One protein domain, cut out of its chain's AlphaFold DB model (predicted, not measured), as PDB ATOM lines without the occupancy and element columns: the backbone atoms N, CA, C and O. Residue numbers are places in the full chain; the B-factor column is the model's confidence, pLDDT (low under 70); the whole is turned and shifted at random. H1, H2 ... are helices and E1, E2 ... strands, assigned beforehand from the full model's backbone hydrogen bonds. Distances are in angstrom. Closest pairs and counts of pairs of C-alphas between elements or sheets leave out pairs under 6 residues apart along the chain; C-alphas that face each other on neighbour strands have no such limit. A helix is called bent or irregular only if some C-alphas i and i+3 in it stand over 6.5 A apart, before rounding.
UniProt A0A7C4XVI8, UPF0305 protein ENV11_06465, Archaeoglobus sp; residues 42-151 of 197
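Overview. This is residues 42 to 151 of the 197 residues of the protein "UPF0305 protein ENV11_06465" of Archaeoglobus sp (UniProt A0A7C4XVI8). One helix, H5, runs through the core of a compact, elongated body, and the other four helices pack round it. H1 and H4 run alongside H5 at shallow tilts, while H2 crosses its residues 128 to 136 and the long H3 crosses its residues 136 to 144. The printed part has 110 residues, with five named helices and one short strand in the order H1, H2, H3, E1, H4, H5; the class is mostly helix. The radius of gyration of the C-alphas is 14.6 A, and the spans are 43 by 26 by 24 A.

Arrangement. H1, residues 43 to 54, touches H5, residues 128 to 148, at a shallow tilt of 26 degrees, opposite ways; the closest C-alphas are those of Leu 50 and Val 139, 5.5 A apart. H5 is the hub, touching four helices. H2, residues 59 to 72, is about perpendicular to H5 at 79 degrees and touches residues 128 to 136 of it, closest at the C-alphas of Ala 65 and Phe 133, 4.3 A. H2 forms a helical hairpin with H3, residues 78 to 101, at a tilt of 36 degrees, only just steep; their closest C-alphas are those of Lys 66 and Ile 85, 6.4 A. Residues 92 to 99 of H3 touch H5 at a steep tilt of 55 degrees, the same way, closest at the C-alphas of Leu 96 and Val 140, 6.2 A. H3 also touches H1 with residues 96 to 100, where the C-alphas of Lys 51 and Met 100 are the closest, 5.8 A. E1, residues 108 to 110, pairs with no named strand; its closest C-alpha pair with H1 is Glu 108 and Lys 43, 5.8 A. H4, residues 111 to 121, and H5 form a helical hairpin at a shallow tilt of 21 degrees, closest at the C-alphas of Leu 121 and Arg 138, 5.9 A. H4 is apart from H1, H2 and H3. Helix packing is mostly crossed, but only just: 2 of 6 touching pairs are at a shallow tilt. Every O i to N i+4 pair is within hydrogen-bond range in H1, H2, H3 and H4; in H5 it is 14 of 17.

Along the chain. H1 begins at C-alpha 43, (191.292, 192.647, 188.712), and is 15.8 A long; H2 measures 20.3 A. H3, the longest helix, starts at C-alpha 78, (192.681, 173.968, 223.620), and measures 34.5 A. E1 is 6.6 A long and H4 15.1 A. H5 measures 28.4 A and ends at C-alpha 148, (192.108, 193.824, 198.988). It has a kink of 28 degrees near residue 136 and is only just irregular, with C-alphas 145 and 148 6.52 A apart.

Size, cuts and confidence. The two C-alphas farthest apart are those of Pro 77 and Asp 106, 43.7 A. The printed part has no cut. The links H1 to H2, H2 to H3 and E1 to H4 are tight, H3 to E1 and H4 to H5 are short, and no link is long. The mean pLDDT of the printed part is 95.9, and no printed residue is under 70.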
ATOM      1  N   GLN A  42     193.028 190.960 184.556       95.69
ATOM      2  CA  GLN A  42     192.325 192.140 185.043       95.69
ATOM      3  C   GLN A  42     191.680 191.857 186.404       95.69
ATOM      4  O   GLN A  42     190.989 190.851 186.595       95.69
ATOM      5  N   LYS A  43     191.870 192.767 187.365       97.12
ATOM      6  CA  LYS A  43     191.292 192.647 188.712       97.12
ATOM      7  C   LYS A  43     189.769 192.544 188.688       97.12
ATOM      8  O   LYS A  43     189.212 191.787 189.480       97.12
ATOM      9  N   ARG A  44     189.110 193.254 187.768       96.44
ATOM     10  CA  ARG A  44     187.655 193.198 187.577       96.44
ATOM     11  C   ARG A  44     187.161 191.785 187.255       96.44
ATOM     12  O   ARG A  44     186.213 191.322 187.884       96.44
ATOM     13  N   ASP A  45     187.856 191.079 186.363       95.62
ATOM     14  CA  ASP A  45     187.475 189.736 185.910       95.62
ATOM     15  C   ASP A  45     187.670 188.721 187.040       95.62
ATOM     16  O   ASP A  45     186.830 187.845 187.283       95.62
ATOM     17  N   LEU A  46     188.767 188.879 187.791       96.75
ATOM     18  CA  LEU A  46     188.996 188.108 189.003       96.75
ATOM     19  C   LEU A  46     187.887 188.370 190.028       96.75
ATOM     20  O   LEU A  46     187.298 187.422 190.537       96.75
ATOM     21  N   LEU A  47     187.570 189.631 190.328       97.94
ATOM     22  CA  LEU A  47     186.564 189.982 191.328       97.94
ATOM     23  C   LEU A  47     185.176 189.430 190.974       97.94
ATOM     24  O   LEU A  47     184.498 188.897 191.853       97.94
ATOM     25  N   GLU A  48     184.763 189.511 189.708       97.38
ATOM     26  CA  GLU A  48     183.500 188.929 189.239       97.38
ATOM     27  C   GLU A  48     183.475 187.407 189.440       97.38
ATOM     28  O   GLU A  48     182.520 186.858 190.003       97.38
ATOM     29  N   THR A  49     184.564 186.729 189.068       97.44
ATOM     30  CA  THR A  49     184.715 185.280 189.258       97.44
ATOM     31  C   THR A  49     184.635 184.904 190.738       97.44
ATOM     32  O   THR A  49     183.867 184.017 191.119       97.44
ATOM     33  N   LEU A  50     185.360 185.621 191.601       98.19
ATOM     34  CA  LEU A  50     185.369 185.357 193.037       98.19
ATOM     35  C   LEU A  50     184.004 185.626 193.679       98.19
ATOM     36  O   LEU A  50     183.602 184.859 194.547       98.19
ATOM     37  N   LYS A  51     183.253 186.651 193.250       98.44
ATOM     38  CA  LYS A  51     181.871 186.892 193.713       98.44
ATOM     39  C   LYS A  51     180.938 185.744 193.335       98.44
ATOM     40  O   LYS A  51     180.136 185.291 194.156       98.44
ATOM     41  N   LYS A  52     181.058 185.233 192.107       97.81
ATOM     42  CA  LYS A  52     180.284 184.075 191.650       97.81
ATOM     43  C   LYS A  52     180.582 182.839 192.494       97.81
ATOM     44  O   LYS A  52     179.654 182.127 192.872       97.81
ATOM     45  N   ASP A  53     181.842 182.588 192.827       97.81
ATOM     46  CA  ASP A  53     182.216 181.446 193.663       97.81
ATOM     47  C   ASP A  53     181.869 181.652 195.141       97.81
ATOM     48  O   ASP A  53     181.367 180.728 195.783       97.81
ATOM     49  N   ALA A  54     182.010 182.876 195.653       97.94
ATOM     50  CA  ALA A  54     181.581 183.275 196.990       97.94
ATOM     51  C   ALA A  54     180.088 183.009 197.220       97.94
ATOM     52  O   ALA A  54     179.713 182.513 198.280       97.94
ATOM     53  N   SER A  55     179.238 183.257 196.215       97.38
ATOM     54  CA  SER A  55     177.789 183.010 196.302       97.38
ATOM     55  C   SER A  55     177.413 181.540 196.547       97.38
ATOM     56  O   SER A  55     176.303 181.249 196.989       97.38
ATOM     57  N   LYS A  56     178.339 180.606 196.290       98.00
ATOM     58  CA  LYS A  56     178.160 179.161 196.494       98.00
ATOM     59  C   LYS A  56     178.658 178.694 197.866       98.00
ATOM     60  O   LYS A  56     178.547 177.504 198.180       98.00
ATOM     61  N   ILE A  57     179.277 179.575 198.653       98.31
ATOM     62  CA  ILE A  57     179.757 179.275 200.002       98.31
ATOM     63  C   ILE A  57     178.599 179.435 200.985       98.31
ATOM     64  O   ILE A  57     177.873 180.426 200.985       98.31
ATOM     65  N   THR A  58     178.441 178.445 201.851       97.62
ATOM     66  CA  THR A  58     177.365 178.338 202.832       97.62
ATOM     67  C   THR A  58     177.928 178.293 204.251       97.62
ATOM     68  O   THR A  58     179.112 178.037 204.470       97.62
ATOM     69  N   HIS A  59     177.068 178.484 205.251       96.44
ATOM     70  CA  HIS A  59     177.451 178.330 206.658       96.44
ATOM     71  C   HIS A  59     177.967 176.912 206.985       96.44
ATOM     72  O   HIS A  59     178.815 176.760 207.866       96.44
ATOM     73  N   LEU A  60     177.494 175.887 206.262       98.19
ATOM     74  CA  LEU A  60     177.968 174.512 206.410       98.19
ATOM     75  C   LEU A  60     179.442 174.388 206.008       98.19
ATOM     76  O   LEU A  60     180.208 173.754 206.728       98.19
ATOM     77  N   ASP A  61     179.865 175.058 204.930       98.62
ATOM     78  CA  ASP A  61     181.273 175.071 204.516       98.62
ATOM     79  C   ASP A  61     182.170 175.624 205.638       98.62
ATOM     80  O   ASP A  61     183.216 175.056 205.940       98.62
ATOM     81  N   PHE A  62     181.734 176.684 206.330       98.50
ATOM     82  CA  PHE A  62     182.463 177.228 207.481       98.50
ATOM     83  C   PHE A  62     182.516 176.255 208.664       98.50
ATOM     84  O   PHE A  62     183.548 176.156 209.327       98.50
ATOM     85  N   ALA A  63     181.427 175.539 208.953       98.25
ATOM     86  CA  ALA A  63     181.401 174.548 210.029       98.25
ATOM     87  C   ALA A  63     182.357 173.373 209.748       98.25
ATOM     88  O   ALA A  63     183.106 172.964 210.636       98.25
ATOM     89  N   LEU A  64     182.375 172.879 208.507       98.56
ATOM     90  CA  LEU A  64     183.282 171.818 208.059       98.56
ATOM     91  C   LEU A  64     184.742 172.296 208.034       98.56
ATOM     92  O   LEU A  64     185.623 171.608 208.538       98.56
ATOM     93  N   ALA A  65     185.005 173.512 207.555       98.44
ATOM     94  CA  ALA A  65     186.345 174.097 207.568       98.44
ATOM     95  C   ALA A  65     186.895 174.284 208.997       98.44
ATOM     96  O   ALA A  65     188.071 174.029 209.252       98.44
ATOM     97  N   LYS A  66     186.048 174.662 209.966       98.31
ATOM     98  CA  LYS A  66     186.435 174.710 211.388       98.31
ATOM     99  C   LYS A  66     186.823 173.334 211.929       98.31
ATOM    100  O   LYS A  66     187.764 173.247 212.712       98.31
ATOM    101  N   ARG A  67     186.120 172.270 211.514       97.88
ATOM    102  CA  ARG A  67     186.471 170.885 211.874       97.88
ATOM    103  C   ARG A  67     187.838 170.502 211.317       97.88
ATOM    104  O   ARG A  67     188.649 169.981 212.069       97.88
ATOM    105  N   TYR A  68     188.116 170.835 210.057       98.19
ATOM    106  CA  TYR A  68     189.435 170.621 209.458       98.19
ATOM    107  C   TYR A  68     190.547 171.291 210.275       98.19
ATOM    108  O   TYR A  68     191.487 170.624 210.698       98.19
ATOM    109  N   LEU A  69     190.402 172.582 210.591       97.44
ATOM    110  CA  LEU A  69     191.405 173.299 211.384       97.44
ATOM    111  C   LEU A  69     191.568 172.732 212.804       97.44
ATOM    112  O   LEU A  69     192.667 172.767 213.354       97.44
ATOM    113  N   ALA A  70     190.501 172.203 213.409       96.88
ATOM    114  CA  ALA A  70     190.588 171.550 214.713       96.88
ATOM    115  C   ALA A  70     191.469 170.291 214.681       96.88
ATOM    116  O   ALA A  70     192.211 170.061 215.637       96.88
ATOM    117  N   GLU A  71     191.427 169.529 213.584       96.12
ATOM    118  CA  GLU A  71     192.294 168.367 213.361       96.12
ATOM    119  C   GLU A  71     193.745 168.781 213.076       96.12
ATOM    120  O   GLU A  71     194.672 168.231 213.677       96.12
ATOM    121  N   GLU A  72     193.955 169.803 212.239       94.44
ATOM    122  CA  GLU A  72     195.294 170.341 211.941       94.44
ATOM    123  C   GLU A  72     195.988 170.880 213.202       94.44
ATOM    124  O   GLU A  72     197.200 170.750 213.379       94.44
ATOM    125  N   PHE A  73     195.212 171.442 214.128       94.12
ATOM    126  CA  PHE A  73     195.705 171.991 215.387       94.12
ATOM    127  C   PHE A  73     195.517 171.054 216.584       94.12
ATOM    128  O   PHE A  73     195.553 171.516 217.724       94.12
ATOM    129  N   LYS A  74     195.365 169.738 216.377       94.81
ATOM    130  CA  LYS A  74     195.090 168.777 217.465       94.81
ATOM    131  C   LYS A  74     196.113 168.773 218.609       94.81
ATOM    132  O   LYS A  74     195.771 168.397 219.724       94.81
ATOM    133  N   PHE A  75     197.350 169.199 218.347       93.69
ATOM    134  CA  PHE A  75     198.425 169.280 219.346       93.69
ATOM    135  C   PHE A  75     198.599 170.676 219.969       93.69
ATOM    136  O   PHE A  75     199.459 170.867 220.826       93.69
ATOM    137  N   VAL A  76     197.808 171.663 219.545       91.12
ATOM    138  CA  VAL A  76     197.816 173.020 220.107       91.12
ATOM    139  C   VAL A  76     196.944 173.043 221.375       91.12
ATOM    140  O   VAL A  76     195.861 172.452 221.362       91.12
ATOM    141  N   PRO A  77     197.358 173.731 222.463       92.00
ATOM    142  CA  PRO A  77     196.535 173.879 223.666       92.00
ATOM    143  C   PRO A  77     195.116 174.371 223.354       92.00
ATOM    144  O   PRO A  77     194.949 175.281 222.546       92.00
ATOM    145  N   GLU A  78     194.096 173.797 224.002       91.31
ATOM    146  CA  GLU A  78     192.681 173.968 223.620       91.31
ATOM    147  C   GLU A  78     192.230 175.433 223.535       91.31
ATOM    148  O   GLU A  78     191.587 175.841 222.569       91.31
ATOM    149  N   ASN A  79     192.610 176.248 224.520       88.50
ATOM    150  CA  ASN A  79     192.292 177.675 224.548       88.50
ATOM    151  C   ASN A  79     192.907 178.427 223.356       88.50
ATOM    152  O   ASN A  79     192.242 179.257 222.737       88.50
ATOM    153  N   LEU A  80     194.159 178.115 223.016       90.44
ATOM    154  CA  LEU A  80     194.869 178.721 221.895       90.44
ATOM    155  C   LEU A  80     194.316 178.226 220.554       90.44
ATOM    156  O   LEU A  80     194.060 179.032 219.663       90.44
ATOM    157  N   LYS A  81     194.065 176.918 220.439       93.56
ATOM    158  CA  LYS A  81     193.444 176.284 219.272       93.56
ATOM    159  C   LYS A  81     192.116 176.949 218.939       93.56
ATOM    160  O   LYS A  81     191.907 177.368 217.803       93.56
ATOM    161  N   ARG A  82     191.231 177.089 219.930       94.00
ATOM    162  CA  ARG A  82     189.924 177.721 219.742       94.00
ATOM    163  C   ARG A  82     190.061 179.165 219.266       94.00
ATOM    164  O   ARG A  82     189.436 179.522 218.272       94.00
ATOM    165  N   ALA A  83     190.911 179.955 219.922       93.62
ATOM    166  CA  ALA A  83     191.147 181.346 219.545       93.62
ATOM    167  C   ALA A  83     191.678 181.478 218.106       93.62
ATOM    168  O   ALA A  83     191.228 182.340 217.356       93.62
ATOM    169  N   TRP A  84     192.596 180.603 217.685       94.81
ATOM    170  CA  TRP A  84     193.114 180.602 216.316       94.81
ATOM    171  C   TRP A  84     192.061 180.227 215.282       94.81
ATOM    172  O   TRP A  84     191.956 180.899 214.262       94.81
ATOM    173  N   ILE A  85     191.272 179.181 215.531       97.06
ATOM    174  CA  ILE A  85     190.215 178.755 214.606       97.06
ATOM    175  C   ILE A  85     189.157 179.851 214.460       97.06
ATOM    176  O   ILE A  85     188.714 180.137 213.346       97.06
ATOM    177  N   GLU A  86     188.755 180.470 215.573       96.81
ATOM    178  CA  GLU A  86     187.807 181.585 215.575       96.81
ATOM    179  C   GLU A  86     188.362 182.786 214.800       96.81
ATOM    180  O   GLU A  86     187.655 183.317 213.947       96.81
ATOM    181  N   GLU A  87     189.630 183.154 215.003       97.19
ATOM    182  CA  GLU A  87     190.252 184.272 214.290       97.19
ATOM    183  C   GLU A  87     190.443 183.986 212.792       97.19
ATOM    184  O   GLU A  87     190.098 184.829 211.967       97.19
ATOM    185  N   ILE A  88     190.940 182.803 212.410       97.31
ATOM    186  CA  ILE A  88     191.151 182.430 210.998       97.31
ATOM    187  C   ILE A  88     189.820 182.445 210.247       97.31
ATOM    188  O   ILE A  88     189.687 183.098 209.211       97.31
ATOM    189  N   MET A  89     188.814 181.747 210.776       98.19
ATOM    190  CA  MET A  89     187.531 181.622 210.089       98.19
ATOM    191  C   MET A  89     186.699 182.901 210.177       98.19
ATOM    192  O   MET A  89     185.963 183.200 209.237       98.19
ATOM    193  N   GLY A  90     186.826 183.664 211.265       98.44
ATOM    194  CA  GLY A  90     186.236 184.994 211.397       98.44
ATOM    195  C   GLY A  90     186.802 185.954 210.358       98.44
ATOM    196  O   GLY A  90     186.043 186.554 209.604       98.44
ATOM    197  N   TYR A  91     188.126 186.002 210.217       98.56
ATOM    198  CA  TYR A  91     188.791 186.815 209.203       98.56
ATOM    199  C   TYR A  91     188.411 186.402 207.775       98.56
ATOM    200  O   TYR A  91     188.186 187.257 206.919       98.56
ATOM    201  N   PHE A  92     188.274 185.100 207.506       98.50
ATOM    202  CA  PHE A  92     187.793 184.625 206.205       98.50
ATOM    203  C   PHE A  92     186.346 185.050 205.941       98.50
ATOM    204  O   PHE A  92     186.040 185.494 204.837       98.50
ATOM    205  N   ALA A  93     185.466 184.974 206.944       98.44
ATOM    206  CA  ALA A  93     184.087 185.438 206.819       98.44
ATOM    207  C   ALA A  93     184.013 186.955 206.581       98.44
ATOM    208  O   ALA A  93     183.317 187.390 205.666       98.44
ATOM    209  N   GLU A  94     184.761 187.755 207.348       98.38
ATOM    210  CA  GLU A  94     184.853 189.214 207.194       98.38
ATOM    211  C   GLU A  94     185.238 189.602 205.761       98.38
ATOM    212  O   GLU A  94     184.549 190.399 205.123       98.38
ATOM    213  N   ASN A  95     186.293 188.989 205.222       98.56
ATOM    214  CA  ASN A  95     186.776 189.307 203.879       98.56
ATOM    215  C   ASN A  95     185.878 188.744 202.773       98.56
ATOM    216  O   ASN A  95     185.772 189.355 201.714       98.56
ATOM    217  N   LEU A  96     185.177 187.633 203.011       98.19
ATOM    218  CA  LEU A  96     184.144 187.155 202.093       98.19
ATOM    219  C   LEU A  96     182.982 188.159 202.004       98.19
ATOM    220  O   LEU A  96     182.498 188.474 200.918       98.19
ATOM    221  N   PHE A  97     182.559 188.711 203.142       97.62
ATOM    222  CA  PHE A  97     181.527 189.744 203.200       97.62
ATOM    223  C   PHE A  97     181.964 191.070 202.572       97.62
ATOM    224  O   PHE A  97     181.133 191.759 201.973       97.62
ATOM    225  N   GLU A  98     183.232 191.442 202.716       98.25
ATOM    226  CA  GLU A  98     183.810 192.609 202.051       98.25
ATOM    227  C   GLU A  98     183.874 192.405 200.535       98.25
ATOM    228  O   GLU A  98     183.424 193.268 199.784       98.25
ATOM    229  N   LEU A  99     184.343 191.238 200.084       97.94
ATOM    230  CA  LEU A  99     184.389 190.844 198.676       97.94
ATOM    231  C   LEU A  99     183.026 190.984 197.998       97.94
ATOM    232  O   LEU A  99     182.930 191.572 196.922       97.94
ATOM    233  N   MET A 100     181.964 190.494 198.642       96.94
ATOM    234  CA  MET A 100     180.608 190.552 198.088       96.94
ATOM    235  C   MET A 100     180.074 191.983 197.937       96.94
ATOM    236  O   MET A 100     179.220 192.222 197.088       96.94
ATOM    237  N   ARG A 101     180.573 192.935 198.736       96.94
ATOM    238  CA  ARG A 101     180.169 194.351 198.699       96.94
ATOM    239  C   ARG A 101     181.115 195.241 197.898       96.94
ATOM    240  O   ARG A 101     180.771 196.388 197.632       96.94
ATOM    241  N   LYS A 102     182.299 194.741 197.542       95.31
ATOM    242  CA  LYS A 102     183.301 195.488 196.779       95.31
ATOM    243  C   LYS A 102     182.694 195.903 195.436       95.31
ATOM    244  O   LYS A 102     182.112 195.064 194.747       95.31
ATOM    245  N   SER A 103     182.809 197.174 195.064       92.75
ATOM    246  CA  SER A 103     182.522 197.625 193.698       92.75
ATOM    247  C   SER A 103     183.553 197.058 192.722       92.75
ATOM    248  O   SER A 103     184.503 196.397 193.145       92.75
ATOM    249  N   ASP A 104     183.367 197.314 191.431       87.88
ATOM    250  CA  ASP A 104     184.377 196.985 190.428       87.88
ATOM    251  C   ASP A 104     185.733 197.593 190.810       87.88
ATOM    252  O   ASP A 104     185.810 198.673 191.405       87.88
ATOM    253  N   GLU A 105     186.790 196.842 190.519       87.75
ATOM    254  CA  GLU A 105     188.169 197.173 190.852       87.75
ATOM    255  C   GLU A 105     188.987 197.104 189.565       87.75
ATOM    256  O   GLU A 105     189.129 196.033 188.966       87.75
ATOM    257  N   ASP A 106     189.534 198.244 189.162       90.62
ATOM    258  CA  ASP A 106     190.412 198.338 188.005       90.62
ATOM    259  C   ASP A 106     191.865 198.004 188.365       90.62
ATOM    260  O   ASP A 106     192.310 198.094 189.517       90.62
ATOM    261  N   GLY A 107     192.627 197.628 187.343       93.06
ATOM    262  CA  GLY A 107     194.052 197.357 187.439       93.06
ATOM    263  C   GLY A 107     194.414 195.920 187.102       93.06
ATOM    264  O   GLY A 107     193.567 195.048 186.904       93.06
ATOM    265  N   GLU A 108     195.718 195.691 187.062       94.56
ATOM    266  CA  GLU A 108     196.311 194.499 186.476       94.56
ATOM    267  C   GLU A 108     197.023 193.652 187.530       94.56
ATOM    268  O   GLU A 108     197.603 194.153 188.499       94.56
ATOM    269  N   ILE A 109     196.958 192.341 187.337       94.44
ATOM    270  CA  ILE A 109     197.641 191.330 188.135       94.44
ATOM    271  C   ILE A 109     198.603 190.609 187.207       94.44
ATOM    272  O   ILE A 109     198.184 190.123 186.165       94.44
ATOM    273  N   GLU A 110     199.865 190.491 187.597       94.12
ATOM    274  CA  GLU A 110     200.844 189.678 186.874       94.12
ATOM    275  C   GLU A 110     200.345 188.232 186.706       94.12
ATOM    276  O   GLU A 110     200.080 187.527 187.689       94.12
ATOM    277  N   GLU A 111     200.198 187.792 185.454       92.25
ATOM    278  CA  GLU A 111     199.573 186.510 185.111       92.25
ATOM    279  C   GLU A 111     200.350 185.324 185.685       92.25
ATOM    280  O   GLU A 111     199.745 184.369 186.171       92.25
ATOM    281  N   GLU A 112     201.683 185.387 185.682       93.12
ATOM    282  CA  GLU A 112     202.528 184.322 186.222       93.12
ATOM    283  C   GLU A 112     202.271 184.111 187.717       93.12
ATOM    284  O   GLU A 112     201.922 183.003 188.133       93.12
ATOM    285  N   LYS A 113     202.311 185.192 188.502       92.25
ATOM    286  CA  LYS A 113     202.034 185.156 189.941       92.25
ATOM    287  C   LYS A 113     200.610 184.697 190.248       92.25
ATOM    288  O   LYS A 113     200.384 183.965 191.214       92.25
ATOM    289  N   PHE A 114     199.638 185.121 189.440       94.81
ATOM    290  CA  PHE A 114     198.261 184.647 189.550       94.81
ATOM    291  C   PHE A 114     198.173 183.139 189.301       94.81
ATOM    292  O   PHE A 114     197.640 182.402 190.132       94.81
ATOM    293  N   ARG A 115     198.738 182.665 188.189       94.31
ATOM    294  CA  ARG A 115     198.732 181.256 187.787       94.31
ATOM    295  C   ARG A 115     199.378 180.364 188.843       94.31
ATOM    296  O   ARG A 115     198.806 179.329 189.170       94.31
ATOM    297  N   GLU A 116     200.522 180.760 189.392       93.62
ATOM    298  CA  GLU A 116     201.219 180.005 190.438       93.62
ATOM    299  C   GLU A 116     200.392 179.868 191.719       93.62
ATOM    300  O   GLU A 116     200.280 178.768 192.267       93.62
ATOM    301  N   LEU A 117     199.762 180.957 192.181       94.69
ATOM    302  CA  LEU A 117     198.865 180.894 193.336       94.69
ATOM    303  C   LEU A 117     197.687 179.954 193.055       94.69
ATOM    304  O   LEU A 117     197.364 179.097 193.882       94.69
ATOM    305  N   MET A 118     197.044 180.117 191.896       94.19
ATOM    306  CA  MET A 118     195.884 179.310 191.529       94.19
ATOM    307  C   MET A 118     196.248 177.832 191.410       94.19
ATOM    308  O   MET A 118     195.470 176.995 191.856       94.19
ATOM    309  N   GLU A 119     197.429 177.494 190.891       92.69
ATOM    310  CA  GLU A 119     197.904 176.110 190.818       92.69
ATOM    311  C   GLU A 119     198.034 175.471 192.206       92.69
ATOM    312  O   GLU A 119     197.593 174.344 192.411       92.69
ATOM    313  N   ARG A 120     198.529 176.208 193.207       91.38
ATOM    314  CA  ARG A 120     198.582 175.699 194.589       91.38
ATOM    315  C   ARG A 120     197.197 175.553 195.209       91.38
ATOM    316  O   ARG A 120     196.948 174.615 195.964       91.38
ATOM    317  N   LEU A 121     196.276 176.454 194.874       92.62
ATOM    318  CA  LEU A 121     194.889 176.390 195.334       92.62
ATOM    319  C   LEU A 121     194.073 175.291 194.633       92.62
ATOM    320  O   LEU A 121     193.062 174.863 195.188       92.62
ATOM    321  N   LYS A 122     194.495 174.780 193.467       90.06
ATOM    322  CA  LYS A 122     193.848 173.645 192.773       90.06
ATOM    323  C   LYS A 122     193.995 172.308 193.493       90.06
ATOM    324  O   LYS A 122     193.387 171.343 193.047       90.06
ATOM    325  N   LYS A 123     194.749 172.234 194.598       88.38
ATOM    326  CA  LYS A 123     194.842 171.026 195.428       88.38
ATOM    327  C   LYS A 123     193.450 170.455 195.679       88.38
ATOM    328  O   LYS A 123     192.616 171.141 196.254       88.38
ATOM    329  N   GLU A 124     193.219 169.215 195.275       91.06
ATOM    330  CA  GLU A 124     192.009 168.474 195.617       91.06
ATOM    331  C   GLU A 124     192.267 167.621 196.862       91.06
ATOM    332  O   GLU A 124     193.393 167.202 197.131       91.06
ATOM    333  N   SER A 125     191.215 167.378 197.635       93.38
ATOM    334  CA  SER A 125     191.249 166.488 198.794       93.38
ATOM    335  C   SER A 125     190.079 165.529 198.702       93.38
ATOM    336  O   SER A 125     189.054 165.886 198.133       93.38
ATOM    337  N   GLU A 126     190.199 164.327 199.261       94.69
ATOM    338  CA  GLU A 126     189.065 163.414 199.444       94.69
ATOM    339  C   GLU A 126     188.315 163.692 200.756       94.69
ATOM    340  O   GLU A 126     187.118 163.417 200.847       94.69
ATOM    341  N   ASN A 127     188.984 164.325 201.728       96.50
ATOM    342  CA  ASN A 127     188.431 164.688 203.026       96.50
ATOM    343  C   ASN A 127     187.437 165.851 202.885       96.50
ATOM    344  O   ASN A 127     187.790 166.943 202.439       96.50
ATOM    345  N   GLU A 128     186.185 165.634 203.287       96.94
ATOM    346  CA  GLU A 128     185.113 166.632 203.192       96.94
ATOM    347  C   GLU A 128     185.380 167.922 203.989       96.94
ATOM    348  O   GLU A 128     184.998 169.007 203.544       96.94
ATOM    349  N   TYR A 129     186.086 167.837 205.120       97.94
ATOM    350  CA  TYR A 129     186.446 168.998 205.934       97.94
ATOM    351  C   TYR A 129     187.510 169.843 205.229       97.94
ATOM    352  O   TYR A 129     187.384 171.068 205.149       97.94
ATOM    353  N   GLU A 130     188.529 169.194 204.659       97.62
ATOM    354  CA  GLU A 130     189.569 169.881 203.890       97.62
ATOM    355  C   GLU A 130     188.998 170.469 202.591       97.62
ATOM    356  O   GLU A 130     189.294 171.618 202.264       97.62
ATOM    357  N   LYS A 131     188.110 169.751 201.885       97.62
ATOM    358  CA  LYS A 131     187.389 170.273 200.707       97.62
ATOM    359  C   LYS A 131     186.677 171.587 201.020       97.62
ATOM    360  O   LYS A 131     186.781 172.538 200.244       97.62
ATOM    361  N   ALA A 132     185.975 171.658 202.151       98.19
ATOM    362  CA  ALA A 132     185.286 172.873 202.576       98.19
ATOM    363  C   ALA A 132     186.270 174.021 202.868       98.19
ATOM    364  O   ALA A 132     186.058 175.149 202.417       98.19
ATOM    365  N   PHE A 133     187.382 173.737 203.554       97.88
ATOM    366  CA  PHE A 133     188.429 174.731 203.809       97.88
ATOM    367  C   PHE A 133     189.075 175.246 202.511       97.88
ATOM    368  O   PHE A 133     189.235 176.458 202.334       97.88
ATOM    369  N   LEU A 134     189.386 174.354 201.567       96.88
ATOM    370  CA  LEU A 134     189.950 174.697 200.260       96.88
ATOM    371  C   LEU A 134     188.966 175.505 199.411       96.88
ATOM    372  O   LEU A 134     189.366 176.489 198.791       96.88
ATOM    373  N   LYS A 135     187.673 175.157 199.427       97.75
ATOM    374  CA  LYS A 135     186.609 175.917 198.752       97.75
ATOM    375  C   LYS A 135     186.572 177.376 199.216       97.75
ATOM    376  O   LYS A 135     186.524 178.268 198.376       97.75
ATOM    377  N   ILE A 136     186.639 177.627 200.525       98.44
ATOM    378  CA  ILE A 136     186.676 178.997 201.066       98.44
ATOM    379  C   ILE A 136     188.003 179.679 200.710       98.44
ATOM    380  O   ILE A 136     188.014 180.819 200.245       98.44
ATOM    381  N   SER A 137     189.123 178.971 200.874       97.69
ATOM    382  CA  SER A 137     190.467 179.502 200.611       97.69
ATOM    383  C   SER A 137     190.650 179.944 199.158       97.69
ATOM    384  O   SER A 137     191.218 181.005 198.913       97.69
ATOM    385  N   ARG A 138     190.103 179.193 198.192       97.56
ATOM    386  CA  ARG A 138     190.112 179.527 196.755       97.56
ATOM    387  C   ARG A 138     189.448 180.861 196.430       97.56
ATOM    388  O   ARG A 138     189.787 181.464 195.421       97.56
ATOM    389  N   VAL A 139     188.535 181.320 197.281       98.56
ATOM    390  CA  VAL A 139     187.864 182.612 197.122       98.56
ATOM    391  C   VAL A 139     188.602 183.704 197.894       98.56
ATOM    392  O   VAL A 139     188.968 184.741 197.342       98.56
ATOM    393  N   VAL A 140     188.847 183.468 199.183       98.50
ATOM    394  CA  VAL A 140     189.355 184.499 200.095       98.50
ATOM    395  C   VAL A 140     190.831 184.813 199.841       98.50
ATOM    396  O   VAL A 140     191.218 185.979 199.866       98.50
ATOM    397  N   VAL A 141     191.671 183.812 199.567       98.25
ATOM    398  CA  VAL A 141     193.124 184.017 199.437       98.25
ATOM    399  C   VAL A 141     193.480 184.879 198.215       98.25
ATOM    400  O   VAL A 141     194.183 185.878 198.405       98.25
ATOM    401  N   PRO A 142     192.983 184.601 196.990       98.12
ATOM    402  CA  PRO A 142     193.239 185.477 195.843       98.12
ATOM    403  C   PRO A 142     192.689 186.889 196.049       98.12
ATOM    404  O   PRO A 142     193.351 187.861 195.686       98.12
ATOM    405  N   TYR A 143     191.520 187.021 196.688       98.50
ATOM    406  CA  TYR A 143     190.953 188.322 197.033       98.50
ATOM    407  C   TYR A 143     191.883 189.132 197.939       98.50
ATOM    408  O   TYR A 143     192.199 190.276 197.619       98.50
ATOM    409  N   LEU A 144     192.366 188.538 199.034       98.44
ATOM    410  CA  LEU A 144     193.280 189.197 199.969       98.44
ATOM    411  C   LEU A 144     194.556 189.679 199.264       98.44
ATOM    412  O   LEU A 144     194.980 190.816 199.463       98.44
ATOM    413  N   ILE A 145     195.138 188.840 198.408       97.69
ATOM    414  CA  ILE A 145     196.434 189.105 197.770       97.69
ATOM    415  C   ILE A 145     196.326 190.123 196.632       97.69
ATOM    416  O   ILE A 145     197.137 191.054 196.552       97.69
ATOM    417  N   PHE A 146     195.363 189.938 195.730       97.25
ATOM    418  CA  PHE A 146     195.317 190.665 194.462       97.25
ATOM    419  C   PHE A 146     194.338 191.838 194.462       97.25
ATOM    420  O   PHE A 146     194.583 192.816 193.759       97.25
ATOM    421  N   ILE A 147     193.275 191.780 195.270       97.44
ATOM    422  CA  ILE A 147     192.219 192.800 195.290       97.44
ATOM    423  C   ILE A 147     192.320 193.668 196.545       97.44
ATOM    424  O   ILE A 147     192.581 194.861 196.458       97.44
ATOM    425  N   ALA A 148     192.152 193.080 197.731       97.00
ATOM    426  CA  ALA A 148     192.108 193.824 198.988       97.00
ATOM    427  C   ALA A 148     193.483 194.308 199.466       97.00
ATOM    428  O   ALA A 148     193.548 195.213 200.292       97.00
ATOM    429  N   ARG A 149     194.566 193.699 198.963       96.12
ATOM    430  CA  ARG A 149     195.955 193.970 199.371       96.12
ATOM    431  C   ARG A 149     196.161 193.826 200.885       96.12
ATOM    432  O   ARG A 149     196.848 194.625 201.517       96.12
ATOM    433  N   LYS A 150     195.576 192.775 201.462       97.38
ATOM    434  CA  LYS A 150     195.616 192.449 202.892       97.38
ATOM    435  C   LYS A 150     196.411 191.167 203.159       97.38
ATOM    436  O   LYS A 150     196.508 190.306 202.281       97.38
ATOM    437  N   PRO A 151     196.973 191.000 204.369       97.38
ATOM    438  CA  PRO A 151     197.620 189.754 204.765       97.38
ATOM    439  C   PRO A 151     196.685 188.544 204.665       97.38
ATOM    440  O   PRO A 151     195.493 188.654 204.952       97.38
TER     441      PRO A 151